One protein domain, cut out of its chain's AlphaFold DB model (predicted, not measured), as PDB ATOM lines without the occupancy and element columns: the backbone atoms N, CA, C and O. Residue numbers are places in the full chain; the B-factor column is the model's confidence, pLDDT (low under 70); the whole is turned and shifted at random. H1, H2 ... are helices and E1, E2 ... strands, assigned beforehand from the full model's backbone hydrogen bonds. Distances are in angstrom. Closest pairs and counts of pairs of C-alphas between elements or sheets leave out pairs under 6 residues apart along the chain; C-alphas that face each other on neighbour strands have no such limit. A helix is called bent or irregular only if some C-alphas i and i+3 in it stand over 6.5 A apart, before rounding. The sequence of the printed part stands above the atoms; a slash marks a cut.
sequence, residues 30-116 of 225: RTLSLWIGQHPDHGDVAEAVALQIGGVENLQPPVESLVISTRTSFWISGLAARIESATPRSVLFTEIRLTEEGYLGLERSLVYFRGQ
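This is residues 30 to 116 of the 225 residues of an uncharacterized protein of Psilocybe cyanescens (UniProt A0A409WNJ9). One twisted sheet of four strands has two helices side by side along one side of it, H1 covering edge strand E1 and H2 packed on H1 but not itself on the sheet; the other face is bare. The printed part has 87 residues, with two named helices and four named strands in the order E1, H1, E2, H2, E3, E4 along the chain, and its class is mixed, helices and strands. The sheet is mixed, in the order E1, E2, E3, E4. The whole is compact and rounded, with a radius of gyration of the C-alphas of 12.6 A and spans of 37 by 28 by 21 A.

E1, residues 31 to 36, begins at C-alpha 31 (-29.760, -0.852, -28.778). H1, residues 43 to 58, is 25.2 A long and neither bent nor irregular, but only just: C-alphas 43 and 46 are 6.3 A apart. E2 is residues 65 to 70, and H2, residues 77 to 86, is 14.1 A long. E3, residues 93 to 99, spans 19.1 A, and E4, residues 107 to 113, spans 19.7 A, ending at C-alpha 113 (-31.207, -14.648, -26.278).

E1 and E2 are parallel, with N 34 and O 67 2.8 A apart. E2 and E3 are parallel, with N 68 and O 95 at 2.8 A. E3 and E4 form an antiparallel hairpin, with N 96 and O 110 at 2.9 A. E1, H1, E2 and E2, H2, E3 are strand-helix-strand units, parallel neighbour strands joined through a helix, with right-handed crossovers. H1 is over E1 at a height over the sheet of 10.7 A. H1 and H2 touch, closest at C-alphas 54 and 86, 5.0 A, at a shallow tilt of 18 degrees, the same way. H2 and E4 are apart. Every O i to N i+4 pair is within hydrogen-bond range in H2, and 8 of 12 in H1.

The C-alphas farthest apart, Gln 60 and Gly 102, are 37.0 A apart. The printed part has no cut, and its links are short. Mean pLDDT of the printed part is 73.4; 28 residues are under 70, among them 54 to 63.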
ATOM      1  N   ARG A  30     -29.051   0.135 -32.823       67.31
ATOM      2  CA  ARG A  30     -28.580  -1.211 -32.424       67.31
ATOM      3  C   ARG A  30     -29.009  -1.624 -31.013       67.31
ATOM      4  O   ARG A  30     -29.120  -2.816 -30.735       67.31
ATOM      5  N   THR A  31     -29.320  -0.648 -30.163       75.00
ATOM      6  CA  THR A  31     -29.760  -0.852 -28.778       75.00
ATOM      7  C   THR A  31     -31.005  -0.019 -28.499       75.00
ATOM      8  O   THR A  31     -30.935   1.211 -28.501       75.00
ATOM      9  N   LEU A  32     -32.129  -0.664 -28.187       78.38
ATOM     10  CA  LEU A  32     -33.304   0.010 -27.628       78.38
ATOM     11  C   LEU A  32     -33.231  -0.035 -26.101       78.38
ATOM     12  O   LEU A  32     -33.156  -1.116 -25.531       78.38
ATOM     13  N   SER A  33     -33.281   1.116 -25.428       78.06
ATOM     14  CA  SER A  33     -33.339   1.191 -23.961       78.06
ATOM     15  C   SER A  33     -34.709   1.675 -23.485       78.06
ATOM     16  O   SER A  33     -35.214   2.687 -23.970       78.06
ATOM     17  N   LEU A  34     -35.298   0.973 -22.518       78.88
ATOM     18  CA  LEU A  34     -36.604   1.281 -21.939       78.88
ATOM     19  C   LEU A  34     -36.521   1.295 -20.410       78.88
ATOM     20  O   LEU A  34     -35.852   0.459 -19.811       78.88
ATOM     21  N   TRP A  35     -37.225   2.236 -19.777       78.94
ATOM     22  CA  TRP A  35     -37.287   2.362 -18.321       78.94
ATOM     23  C   TRP A  35     -38.704   2.108 -17.802       78.94
ATOM     24  O   TRP A  35     -39.639   2.814 -18.179       78.94
ATOM     25  N   ILE A  36     -38.857   1.147 -16.890       75.75
ATOM     26  CA  ILE A  36     -40.122   0.846 -16.209       75.75
ATOM     27  C   ILE A  36     -40.085   1.472 -14.811       75.75
ATOM     28  O   ILE A  36     -39.451   0.963 -13.890       75.75
ATOM     29  N   GLY A  37     -40.753   2.620 -14.667       62.50
ATOM     30  CA  GLY A  37     -40.786   3.391 -13.418       62.50
ATOM     31  C   GLY A  37     -41.916   3.032 -12.444       62.50
ATOM     32  O   GLY A  37     -41.916   3.535 -11.326       62.50
ATOM     33  N   GLN A  38     -42.881   2.205 -12.855       66.06
ATOM     34  CA  GLN A  38     -44.046   1.805 -12.053       66.06
ATOM     35  C   GLN A  38     -44.044   0.295 -11.788       66.06
ATOM     36  O   GLN A  38     -43.354  -0.454 -12.475       66.06
ATOM     37  N   HIS A  39     -44.823  -0.154 -10.796       62.28
ATOM     38  CA  HIS A  39     -44.919  -1.575 -10.468       62.28
ATOM     39  C   HIS A  39     -45.438  -2.368 -11.687       62.28
ATOM     40  O   HIS A  39     -46.506  -2.030 -12.204       62.28
ATOM     41  N   PRO A  40     -44.728  -3.418 -12.142       59.78
ATOM     42  CA  PRO A  40     -45.079  -4.170 -13.350       59.78
ATOM     43  C   PRO A  40     -46.461  -4.846 -13.279       59.78
ATOM     44  O   PRO A  40     -47.052  -5.133 -14.315       59.78
ATOM     45  N   ASP A  41     -46.986  -5.057 -12.066       56.84
ATOM     46  CA  ASP A  41     -48.320  -5.620 -11.783       56.84
ATOM     47  C   ASP A  41     -49.499  -4.679 -12.015       56.84
ATOM     48  O   ASP A  41     -50.651  -5.115 -11.937       56.84
ATOM     49  N   HIS A  42     -49.257  -3.409 -12.333       63.00
ATOM     50  CA  HIS A  42     -50.341  -2.537 -12.766       63.00
ATOM     51  C   HIS A  42     -50.750  -2.915 -14.197       63.00
ATOM     52  O   HIS A  42     -49.920  -2.887 -15.105       63.00
ATOM     53  N   GLY A  43     -52.023  -3.274 -14.403       60.03
ATOM     54  CA  GLY A  43     -52.514  -3.868 -15.660       60.03
ATOM     55  C   GLY A  43     -52.155  -3.086 -16.932       60.03
ATOM     56  O   GLY A  43     -51.899  -3.696 -17.969       60.03
ATOM     57  N   ASP A  44     -52.042  -1.761 -16.827       70.88
ATOM     58  CA  ASP A  44     -51.748  -0.859 -17.949       70.88
ATOM     59  C   ASP A  44     -50.258  -0.817 -18.338       70.88
ATOM     60  O   ASP A  44     -49.915  -0.467 -19.468       70.88
ATOM     61  N   VAL A  45     -49.346  -1.188 -17.429       74.00
ATOM     62  CA  VAL A  45     -47.892  -1.102 -17.666       74.00
ATOM     63  C   VAL A  45     -47.463  -2.112 -18.721       74.00
ATOM     64  O   VAL A  45     -46.698  -1.780 -19.623       74.00
ATOM     65  N   ALA A  46     -47.983  -3.338 -18.654       70.62
ATOM     66  CA  ALA A  46     -47.599  -4.385 -19.593       70.62
ATOM     67  C   ALA A  46     -48.064  -4.100 -21.026       70.62
ATOM     68  O   ALA A  46     -47.370  -4.448 -21.980       70.62
ATOM     69  N   GLU A  47     -49.218  -3.454 -21.185       74.44
ATOM     70  CA  GLU A  47     -49.708  -3.014 -22.489       74.44
ATOM     71  C   GLU A  47     -48.916  -1.813 -23.011       74.44
ATOM     72  O   GLU A  47     -48.471  -1.843 -24.156       74.44
ATOM     73  N   ALA A  48     -48.645  -0.811 -22.170       77.44
ATOM     74  CA  ALA A  48     -47.843   0.348 -22.555       77.44
ATOM     75  C   ALA A  48     -46.414  -0.039 -22.978       77.44
ATOM     76  O   ALA A  48     -45.933   0.425 -24.011       77.44
ATOM     77  N   VAL A  49     -45.755  -0.929 -22.227       77.62
ATOM     78  CA  VAL A  49     -44.411  -1.435 -22.557       77.62
ATOM     79  C   VAL A  49     -44.434  -2.224 -23.865       77.62
ATOM     80  O   VAL A  49     -43.595  -1.988 -24.731       77.62
ATOM     81  N   ALA A  50     -45.410  -3.117 -24.049       77.25
ATOM     82  CA  ALA A  50     -45.542  -3.882 -25.287       77.25
ATOM     83  C   ALA A  50     -45.818  -2.980 -26.501       77.25
ATOM     84  O   ALA A  50     -45.214  -3.179 -27.550       77.25
ATOM     85  N   LEU A  51     -46.677  -1.963 -26.362       76.56
ATOM     86  CA  LEU A  51     -46.938  -0.976 -27.414       76.56
ATOM     87  C   LEU A  51     -45.699  -0.142 -27.733       76.56
ATOM     88  O   LEU A  51     -45.432   0.125 -28.902       76.56
ATOM     89  N   GLN A  52     -44.930   0.252 -26.716       76.62
ATOM     90  CA  GLN A  52     -43.697   1.003 -26.914       76.62
ATOM     91  C   GLN A  52     -42.659   0.167 -27.665       76.62
ATOM     92  O   GLN A  52     -42.079   0.669 -28.620       76.62
ATOM     93  N   ILE A  53     -42.467  -1.100 -27.282       75.06
ATOM     94  CA  ILE A  53     -41.558  -2.032 -27.965       75.06
ATOM     95  C   ILE A  53     -42.050  -2.321 -29.392       75.06
ATOM     96  O   ILE A  53     -41.281  -2.188 -30.338       75.06
ATOM     97  N   GLY A  54     -43.331  -2.653 -29.572       68.94
ATOM     98  CA  GLY A  54     -43.907  -2.947 -30.888       68.94
ATOM     99  C   GLY A  54     -43.924  -1.734 -31.824       68.94
ATOM    100  O   GLY A  54     -43.707  -1.867 -33.024       68.94
ATOM    101  N   GLY A  55     -44.086  -0.519 -31.292       64.44
ATOM    102  CA  GLY A  55     -43.994   0.723 -32.065       64.44
ATOM    103  C   GLY A  55     -42.602   0.981 -32.658       64.44
ATOM    104  O   GLY A  55     -42.488   1.706 -33.649       64.44
ATOM    105  N   VAL A  56     -41.561   0.355 -32.092       61.25
ATOM    106  CA  VAL A  56     -40.169   0.402 -32.574       61.25
ATOM    107  C   VAL A  56     -39.974  -0.502 -33.800       61.25
ATOM    108  O   VAL A  56     -39.008  -0.308 -34.525       61.25
ATOM    109  N   GLU A  57     -40.901  -1.409 -34.150       51.41
ATOM    110  CA  GLU A  57     -40.832  -2.154 -35.429       51.41
ATOM    111  C   GLU A  57     -40.829  -1.230 -36.666       51.41
ATOM    112  O   GLU A  57     -40.379  -1.632 -37.738       51.41
ATOM    113  N   ASN A  58     -41.251   0.033 -36.517       51.22
ATOM    114  CA  ASN A  58     -41.133   1.063 -37.555       51.22
ATOM    115  C   ASN A  58     -39.709   1.641 -37.708       51.22
ATOM    116  O   ASN A  58     -39.453   2.397 -38.647       51.22
ATOM    117  N   LEU A  59     -38.778   1.305 -36.810       48.78
ATOM    118  CA  LEU A  59     -37.360   1.641 -36.915       48.78
ATOM    119  C   LEU A  59     -36.654   0.552 -37.739       48.78
ATOM    120  O   LEU A  59     -36.166  -0.450 -37.222       48.78
ATOM    121  N   GLN A  60     -36.602   0.737 -39.056       44.09
ATOM    122  CA  GLN A  60     -35.612   0.051 -39.902       44.09
ATOM    123  C   GLN A  60     -34.187   0.438 -39.435       44.09
ATOM    124  O   GLN A  60     -34.038   1.578 -38.994       44.09
ATOM    125  N   PRO A  61     -33.084  -0.288 -39.740       51.16
ATOM    126  CA  PRO A  61     -32.677  -1.714 -39.628       51.16
ATOM    127  C   PRO A  61     -31.851  -2.037 -38.324       51.16
ATOM    128  O   PRO A  61     -31.710  -1.154 -37.484       51.16
ATOM    129  N   PRO A  62     -31.287  -3.265 -38.132       58.12
ATOM    130  CA  PRO A  62     -31.603  -4.114 -36.976       58.12
ATOM    131  C   PRO A  62     -31.227  -3.528 -35.596       58.12
ATOM    132  O   PRO A  62     -30.069  -3.229 -35.311       58.12
ATOM    133  N   VAL A  63     -32.229  -3.488 -34.712       59.88
ATOM    134  CA  VAL A  63     -32.042  -3.463 -33.256       59.88
ATOM    135  C   VAL A  63     -31.528  -4.831 -32.842       59.88
ATOM    136  O   VAL A  63     -32.261  -5.801 -32.965       59.88
ATOM    137  N   GLU A  64     -30.282  -4.910 -32.388       71.94
ATOM    138  CA  GLU A  64     -29.617  -6.154 -31.986       71.94
ATOM    139  C   GLU A  64     -29.839  -6.438 -30.497       71.94
ATOM    140  O   GLU A  64     -29.901  -7.598 -30.092       71.94
ATOM    141  N   SER A  65     -30.052  -5.397 -29.688       79.94
ATOM    142  CA  SER A  65     -30.296  -5.541 -28.255       79.94
ATOM    143  C   SER A  65     -31.466  -4.695 -27.747       79.94
ATOM    144  O   SER A  65     -31.684  -3.555 -28.166       79.94
ATOM    145  N   LEU A  66     -32.223  -5.266 -26.812       84.31
ATOM    146  CA  LEU A  66     -33.261  -4.584 -26.040       84.31
ATOM    147  C   LEU A  66     -32.837  -4.549 -24.572       84.31
ATOM    148  O   LEU A  66     -32.744  -5.594 -23.946       84.31
ATOM    149  N   VAL A  67     -32.613  -3.365 -24.009       85.62
ATOM    150  CA  VAL A  67     -32.279  -3.171 -22.594       85.62
ATOM    151  C   VAL A  67     -33.496  -2.613 -21.866       85.62
ATOM    152  O   VAL A  67     -33.967  -1.516 -22.164       85.62
ATOM    153  N   ILE A  68     -34.009  -3.357 -20.894       83.75
ATOM    154  CA  ILE A  68     -35.133  -2.948 -20.050       83.75
ATOM    155  C   ILE A  68     -34.613  -2.740 -18.638       83.75
ATOM    156  O   ILE A  68     -34.253  -3.695 -17.953       83.75
ATOM    157  N   SER A  69     -34.626  -1.495 -18.186       81.56
ATOM    158  CA  SER A  69     -34.260  -1.127 -16.825       81.56
ATOM    159  C   SER A  69     -35.510  -0.957 -15.966       81.56
ATOM    160  O   SER A  69     -36.462  -0.275 -16.350       81.56
ATOM    161  N   THR A  70     -35.519  -1.578 -14.794       78.81
ATOM    162  CA  THR A  70     -36.636  -1.556 -13.847       78.81
ATOM    163  C   THR A  70     -36.134  -1.446 -12.412       78.81
ATOM    164  O   THR A  70     -35.010  -1.832 -12.094       78.81
ATOM    165  N   ARG A  71     -36.987  -0.939 -11.518       75.75
ATOM    166  CA  ARG A  71     -36.731  -0.888 -10.067       75.75
ATOM    167  C   ARG A  71     -37.262  -2.104  -9.311       75.75
ATOM    168  O   ARG A  71     -37.003  -2.251  -8.121       75.75
ATOM    169  N   THR A  72     -38.024  -2.971  -9.971       66.19
ATOM    170  CA  THR A  72     -38.699  -4.102  -9.326       66.19
ATOM    171  C   THR A  72     -38.106  -5.425  -9.782       66.19
ATOM    172  O   THR A  72     -38.025  -5.691 -10.977       66.19
ATOM    173  N   SER A  73     -37.751  -6.290  -8.829       60.53
ATOM    174  CA  SER A  73     -37.229  -7.637  -9.096       60.53
ATOM    175  C   SER A  73     -38.286  -8.622  -9.605       60.53
ATOM    176  O   SER A  73     -37.942  -9.719 -10.043       60.53
ATOM    177  N   PHE A  74     -39.567  -8.262  -9.506       58.03
ATOM    178  CA  PHE A  74     -40.679  -9.147  -9.815       58.03
ATOM    179  C   PHE A  74     -41.096  -9.026 -11.274       58.03
ATOM    180  O   PHE A  74     -41.708  -8.042 -11.676       58.03
ATOM    181  N   TRP A  75     -40.810 -10.071 -12.044       66.81
ATOM    182  CA  TRP A  75     -41.453 -10.333 -13.324       66.81
ATOM    183  C   TRP A  75     -42.710 -11.156 -13.135       66.81
ATOM    184  O   TRP A  75     -42.665 -12.305 -12.701       66.81
ATOM    185  N   ILE A  76     -43.839 -10.580 -13.532       70.25
ATOM    186  CA  ILE A  76     -45.036 -11.370 -13.773       70.25
ATOM    187  C   ILE A  76     -44.861 -12.055 -15.116       70.25
ATOM    188  O   ILE A  76     -44.546 -11.406 -16.117       70.25
ATOM    189  N   SER A  77     -45.176 -13.346 -15.168       74.31
ATOM    190  CA  SER A  77     -45.173 -14.133 -16.403       74.31
ATOM    191  C   SER A  77     -45.971 -13.471 -17.536       74.31
ATOM    192  O   SER A  77     -45.616 -13.606 -18.699       74.31
ATOM    193  N   GLY A  78     -47.025 -12.714 -17.207       76.75
ATOM    194  CA  GLY A  78     -47.820 -11.958 -18.178       76.75
ATOM    195  C   GLY A  78     -47.083 -10.772 -18.812       76.75
ATOM    196  O   GLY A  78     -47.246 -10.542 -20.009       76.75
ATOM    197  N   LEU A  79     -46.261 -10.040 -18.050       78.69
ATOM    198  CA  LEU A  79     -45.424  -8.961 -18.589       78.69
ATOM    199  C   LEU A  79     -44.293  -9.540 -19.444       78.69
ATOM    200  O   LEU A  79     -44.096  -9.087 -20.567       78.69
ATOM    201  N   ALA A  80     -43.614 -10.575 -18.941       81.06
ATOM    202  CA  ALA A  80     -42.568 -11.293 -19.671       81.06
ATOM    203  C   ALA A  80     -43.075 -11.797 -21.035       81.06
ATOM    204  O   ALA A  80     -42.503 -11.451 -22.064       81.06
ATOM    205  N   ALA A  81     -44.219 -12.492 -21.062       81.75
ATOM    206  CA  ALA A  81     -44.816 -12.996 -22.301       81.75
ATOM    207  C   ALA A  81     -45.220 -11.879 -23.282       81.75
ATOM    208  O   ALA A  81     -45.105 -12.040 -24.497       81.75
ATOM    209  N   ARG A  82     -45.691 -10.729 -22.779       82.62
ATOM    210  CA  ARG A  82     -46.031  -9.572 -23.623       82.62
ATOM    211  C   ARG A  82     -44.792  -8.910 -24.213       82.62
ATOM    212  O   ARG A  82     -44.812  -8.579 -25.394       82.62
ATOM    213  N   ILE A  83     -43.726  -8.757 -23.427       82.06
ATOM    214  CA  ILE A  83     -42.432  -8.264 -23.916       82.06
ATOM    215  C   ILE A  83     -41.891  -9.222 -24.977       82.06
ATOM    216  O   ILE A  83     -41.548  -8.769 -26.062       82.06
ATOM    217  N   GLU A  84     -41.878 -10.532 -24.716       81.44
ATOM    218  CA  GLU A  84     -41.454 -11.546 -25.693       81.44
ATOM    219  C   GLU A  84     -42.241 -11.446 -27.001       81.44
ATOM    220  O   GLU A  84     -41.648 -11.441 -28.076       81.44
ATOM    221  N   SER A  85     -43.568 -11.319 -26.916       82.88
ATOM    222  CA  SER A  85     -44.430 -11.215 -28.096       82.88
ATOM    223  C   SER A  85     -44.268  -9.898 -28.854       82.88
ATOM    224  O   SER A  85     -44.508  -9.881 -30.059       82.88
ATOM    225  N   ALA A  86     -43.946  -8.804 -28.163       81.81
ATOM    226  CA  ALA A  86     -43.751  -7.492 -28.773       81.81
ATOM    227  C   ALA A  86     -42.322  -7.291 -29.296       81.81
ATOM    228  O   ALA A  86     -42.103  -6.420 -30.133       81.81
ATOM    229  N   THR A  87     -41.354  -8.064 -28.793       80.06
ATOM    230  CA  THR A  87     -39.941  -7.939 -29.157       80.06
ATOM    231  C   THR A  87     -39.764  -8.238 -30.651       80.06
ATOM    232  O   THR A  87     -40.070  -9.353 -31.090       80.06
ATOM    233  N   PRO A  88     -39.245  -7.281 -31.443       76.12
ATOM    234  CA  PRO A  88     -39.057  -7.471 -32.873       76.12
ATOM    235  C   PRO A  88     -38.141  -8.656 -33.178       76.12
ATOM    236  O   PRO A  88     -37.170  -8.921 -32.467       76.12
ATOM    237  N   ARG A  89     -38.372  -9.327 -34.312       75.75
ATOM    238  CA  ARG A  89     -37.523 -10.452 -34.762       75.75
ATOM    239  C   ARG A  89     -36.055 -10.073 -34.992       75.75
ATOM    240  O   ARG A  89     -35.225 -10.973 -35.080       75.75
ATOM    241  N   SER A  90     -35.756  -8.788 -35.154       72.62
ATOM    242  CA  SER A  90     -34.398  -8.268 -35.309       72.62
ATOM    243  C   SER A  90     -33.575  -8.328 -34.021       72.62
ATOM    244  O   SER A  90     -32.356  -8.412 -34.126       72.62
ATOM    245  N   VAL A  91     -34.213  -8.343 -32.844       77.75
ATOM    246  CA  VAL A  91     -33.523  -8.373 -31.547       77.75
ATOM    247  C   VAL A  91     -32.834  -9.721 -31.350       77.75
ATOM    248  O   VAL A  91     -33.479 -10.774 -31.376       77.75
ATOM    249  N   LEU A  92     -31.515  -9.686 -31.155       78.12
ATOM    250  CA  LEU A  92     -30.690 -10.862 -30.883       78.12
ATOM    251  C   LEU A  92     -30.792 -11.268 -29.413       78.12
ATOM    252  O   LEU A  92     -30.914 -12.459 -29.115       78.12
ATOM    253  N   PHE A  93     -30.769 -10.291 -28.507       83.81
ATOM    254  CA  PHE A  93     -30.934 -10.533 -27.081       83.81
ATOM    255  C   PHE A  93     -31.665  -9.395 -26.359       83.81
ATOM    256  O   PHE A  93     -31.627  -8.232 -26.757       83.81
ATOM    257  N   THR A  94     -32.303  -9.752 -25.251       86.38
ATOM    258  CA  THR A  94     -32.995  -8.854 -24.335       86.38
ATOM    259  C   THR A  94     -32.291  -8.890 -22.986       86.38
ATOM    260  O   THR A  94     -32.176  -9.941 -22.363       86.38
ATOM    261  N   GLU A  95     -31.828  -7.742 -22.516       89.44
ATOM    262  CA  GLU A  95     -31.270  -7.553 -21.187       89.44
ATOM    263  C   GLU A  95     -32.317  -6.953 -20.251       89.44
ATOM    264  O   GLU A  95     -32.919  -5.922 -20.548       89.44
ATOM    265  N   ILE A  96     -32.486  -7.560 -19.080       87.56
ATOM    266  CA  ILE A  96     -33.283  -7.006 -17.988       87.56
ATOM    267  C   ILE A  96     -32.342  -6.520 -16.888       87.56
ATOM    268  O   ILE A  96     -31.682  -7.337 -16.248       87.56
ATOM    269  N   ARG A  97     -32.321  -5.207 -16.634       86.94
ATOM    270  CA  ARG A  97     -31.561  -4.581 -15.546       86.94
ATOM    271  C   ARG A  97     -32.468  -4.211 -14.385       86.94
ATOM    272  O   ARG A  97     -33.425  -3.457 -14.540       86.94
ATOM    273  N   LEU A  98     -32.124  -4.701 -13.205       85.50
ATOM    274  CA  LEU A  98     -32.681  -4.255 -11.941       85.50
ATOM    275  C   LEU A  98     -31.757  -3.196 -11.336       85.50
ATOM    276  O   LEU A  98     -30.622  -3.498 -10.965       85.50
ATOM    277  N   THR A  99     -32.266  -1.976 -11.215       79.62
ATOM    278  CA  THR A  99     -31.573  -0.847 -10.585       79.62
ATOM    279  C   THR A  99     -32.071  -0.656  -9.154       79.62
ATOM    280  O   THR A  99     -33.273  -0.458  -8.952       79.62
ATOM    281  N   GLU A 100     -31.175  -0.684  -8.168       72.06
ATOM    282  CA  GLU A 100     -31.525  -0.444  -6.762       72.06
ATOM    283  C   GLU A 100     -31.639   1.067  -6.458       72.06
ATOM    284  O   GLU A 100     -30.757   1.863  -6.789       72.06
ATOM    285  N   GLU A 101     -32.741   1.499  -5.827       64.44
ATOM    286  CA  GLU A 101     -32.909   2.904  -5.426       64.44
ATOM    287  C   GLU A 101     -31.882   3.311  -4.363       64.44
ATOM    288  O   GLU A 101     -31.672   2.617  -3.372       64.44
ATOM    289  N   GLY A 102     -31.256   4.476  -4.556       60.03
ATOM    290  CA  GLY A 102     -30.296   5.043  -3.604       60.03
ATOM    291  C   GLY A 102     -28.875   4.480  -3.702       60.03
ATOM    292  O   GLY A 102     -27.972   5.048  -3.091       60.03
ATOM    293  N   TYR A 103     -28.650   3.441  -4.512       62.84
ATOM    294  CA  TYR A 103     -27.340   2.819  -4.696       62.84
ATOM    295  C   TYR A 103     -26.918   2.846  -6.163       62.84
ATOM    296  O   TYR A 103     -27.110   1.895  -6.918       62.84
ATOM    297  N   LEU A 104     -26.297   3.959  -6.559       60.25
ATOM    298  CA  LEU A 104     -25.618   4.047  -7.850       60.25
ATOM    299  C   LEU A 104     -24.538   2.956  -7.924       60.25
ATOM    300  O   LEU A 104     -23.638   2.915  -7.087       60.25
ATOM    301  N   GLY A 105     -24.649   2.076  -8.919       64.69
ATOM    302  CA  GLY A 105     -23.704   0.990  -9.176       64.69
ATOM    303  C   GLY A 105     -24.122  -0.391  -8.666       64.69
ATOM    304  O   GLY A 105     -23.525  -1.375  -9.085       64.69
ATOM    305  N   LEU A 106     -25.165  -0.526  -7.837       69.25
ATOM    306  CA  LEU A 106     -25.729  -1.847  -7.523       69.25
ATOM    307  C   LEU A 106     -26.785  -2.223  -8.563       69.25
ATOM    308  O   LEU A 106     -27.989  -2.086  -8.347       69.25
ATOM    309  N   GLU A 107     -26.310  -2.702  -9.712       81.62
ATOM    310  CA  GLU A 107     -27.161  -3.207 -10.786       81.62
ATOM    311  C   GLU A 107     -27.064  -4.726 -10.887       81.62
ATOM    312  O   GLU A 107     -25.980  -5.309 -10.870       81.62
ATOM    313  N   ARG A 108     -28.221  -5.377 -11.004       88.56
ATOM    314  CA  ARG A 108     -28.307  -6.796 -11.361       88.56
ATOM    315  C   ARG A 108     -28.848  -6.889 -12.766       88.56
ATOM    316  O   ARG A 108     -29.801  -6.192 -13.096       88.56
ATOM    317  N   SER A 109     -28.290  -7.771 -13.573       89.38
ATOM    318  CA  SER A 109     -28.709  -7.936 -14.952       89.38
ATOM    319  C   SER A 109     -28.872  -9.408 -15.329       89.38
ATOM    320  O   SER A 109     -28.335 -10.317 -14.686       89.38
ATOM    321  N   LEU A 110     -29.722  -9.650 -16.318       89.12
ATOM    322  CA  LEU A 110     -29.927 -10.952 -16.932       89.12
ATOM    323  C   LEU A 110     -30.178 -10.766 -18.420       89.12
ATOM    324  O   LEU A 110     -31.074 -10.023 -18.822       89.12
ATOM    325  N   VAL A 111     -29.365 -11.448 -19.219       87.50
ATOM    326  CA  VAL A 111     -29.400 -11.399 -20.679       87.50
ATOM    327  C   VAL A 111     -30.062 -12.668 -21.204       87.50
ATOM    328  O   VAL A 111     -29.648 -13.775 -20.870       87.50
ATOM    329  N   TYR A 112     -31.080 -12.492 -22.038       84.00
ATOM    330  CA  TYR A 112     -31.831 -13.556 -22.690       84.00
ATOM    331  C   TYR A 112     -31.631 -13.476 -24.193       84.00
ATOM    332  O   TYR A 112     -31.864 -12.432 -24.796       84.00
ATOM    333  N   PHE A 113     -31.259 -14.579 -24.824       82.06
ATOM    334  CA  PHE A 113     -31.207 -14.648 -26.278       82.06
ATOM    335  C   PHE A 113     -32.602 -14.797 -26.875       82.06
ATOM    336  O   PHE A 113     -33.546 -15.272 -26.236       82.06
ATOM    337  N   ARG A 114     -32.725 -14.427 -28.145       79.00
ATOM    338  CA  ARG A 114     -33.957 -14.582 -28.909       79.00
ATOM    339  C   ARG A 114     -34.537 -15.993 -28.772       79.00
ATOM    340  O   ARG A 114     -33.856 -16.994 -28.982       79.00
ATOM    341  N   GLY A 115     -35.837 -16.052 -28.490       73.56
ATOM    342  CA  GLY A 115     -36.580 -17.304 -28.342       73.56
ATOM    343  C   GLY A 115     -36.441 -17.963 -26.968       73.56
ATOM    344  O   GLY A 115     -37.057 -19.004 -26.749       73.56
ATOM    345  N   GLN A 116     -35.672 -17.377 -26.046       78.81
ATOM    346  CA  GLN A 116     -35.674 -17.777 -24.642       78.81
ATOM    347  C   GLN A 116     -36.810 -17.083 -23.893       78.81
ATOM    348  O   GLN A 116     -37.124 -15.922 -24.157       78.81
TER     349      GLN A 116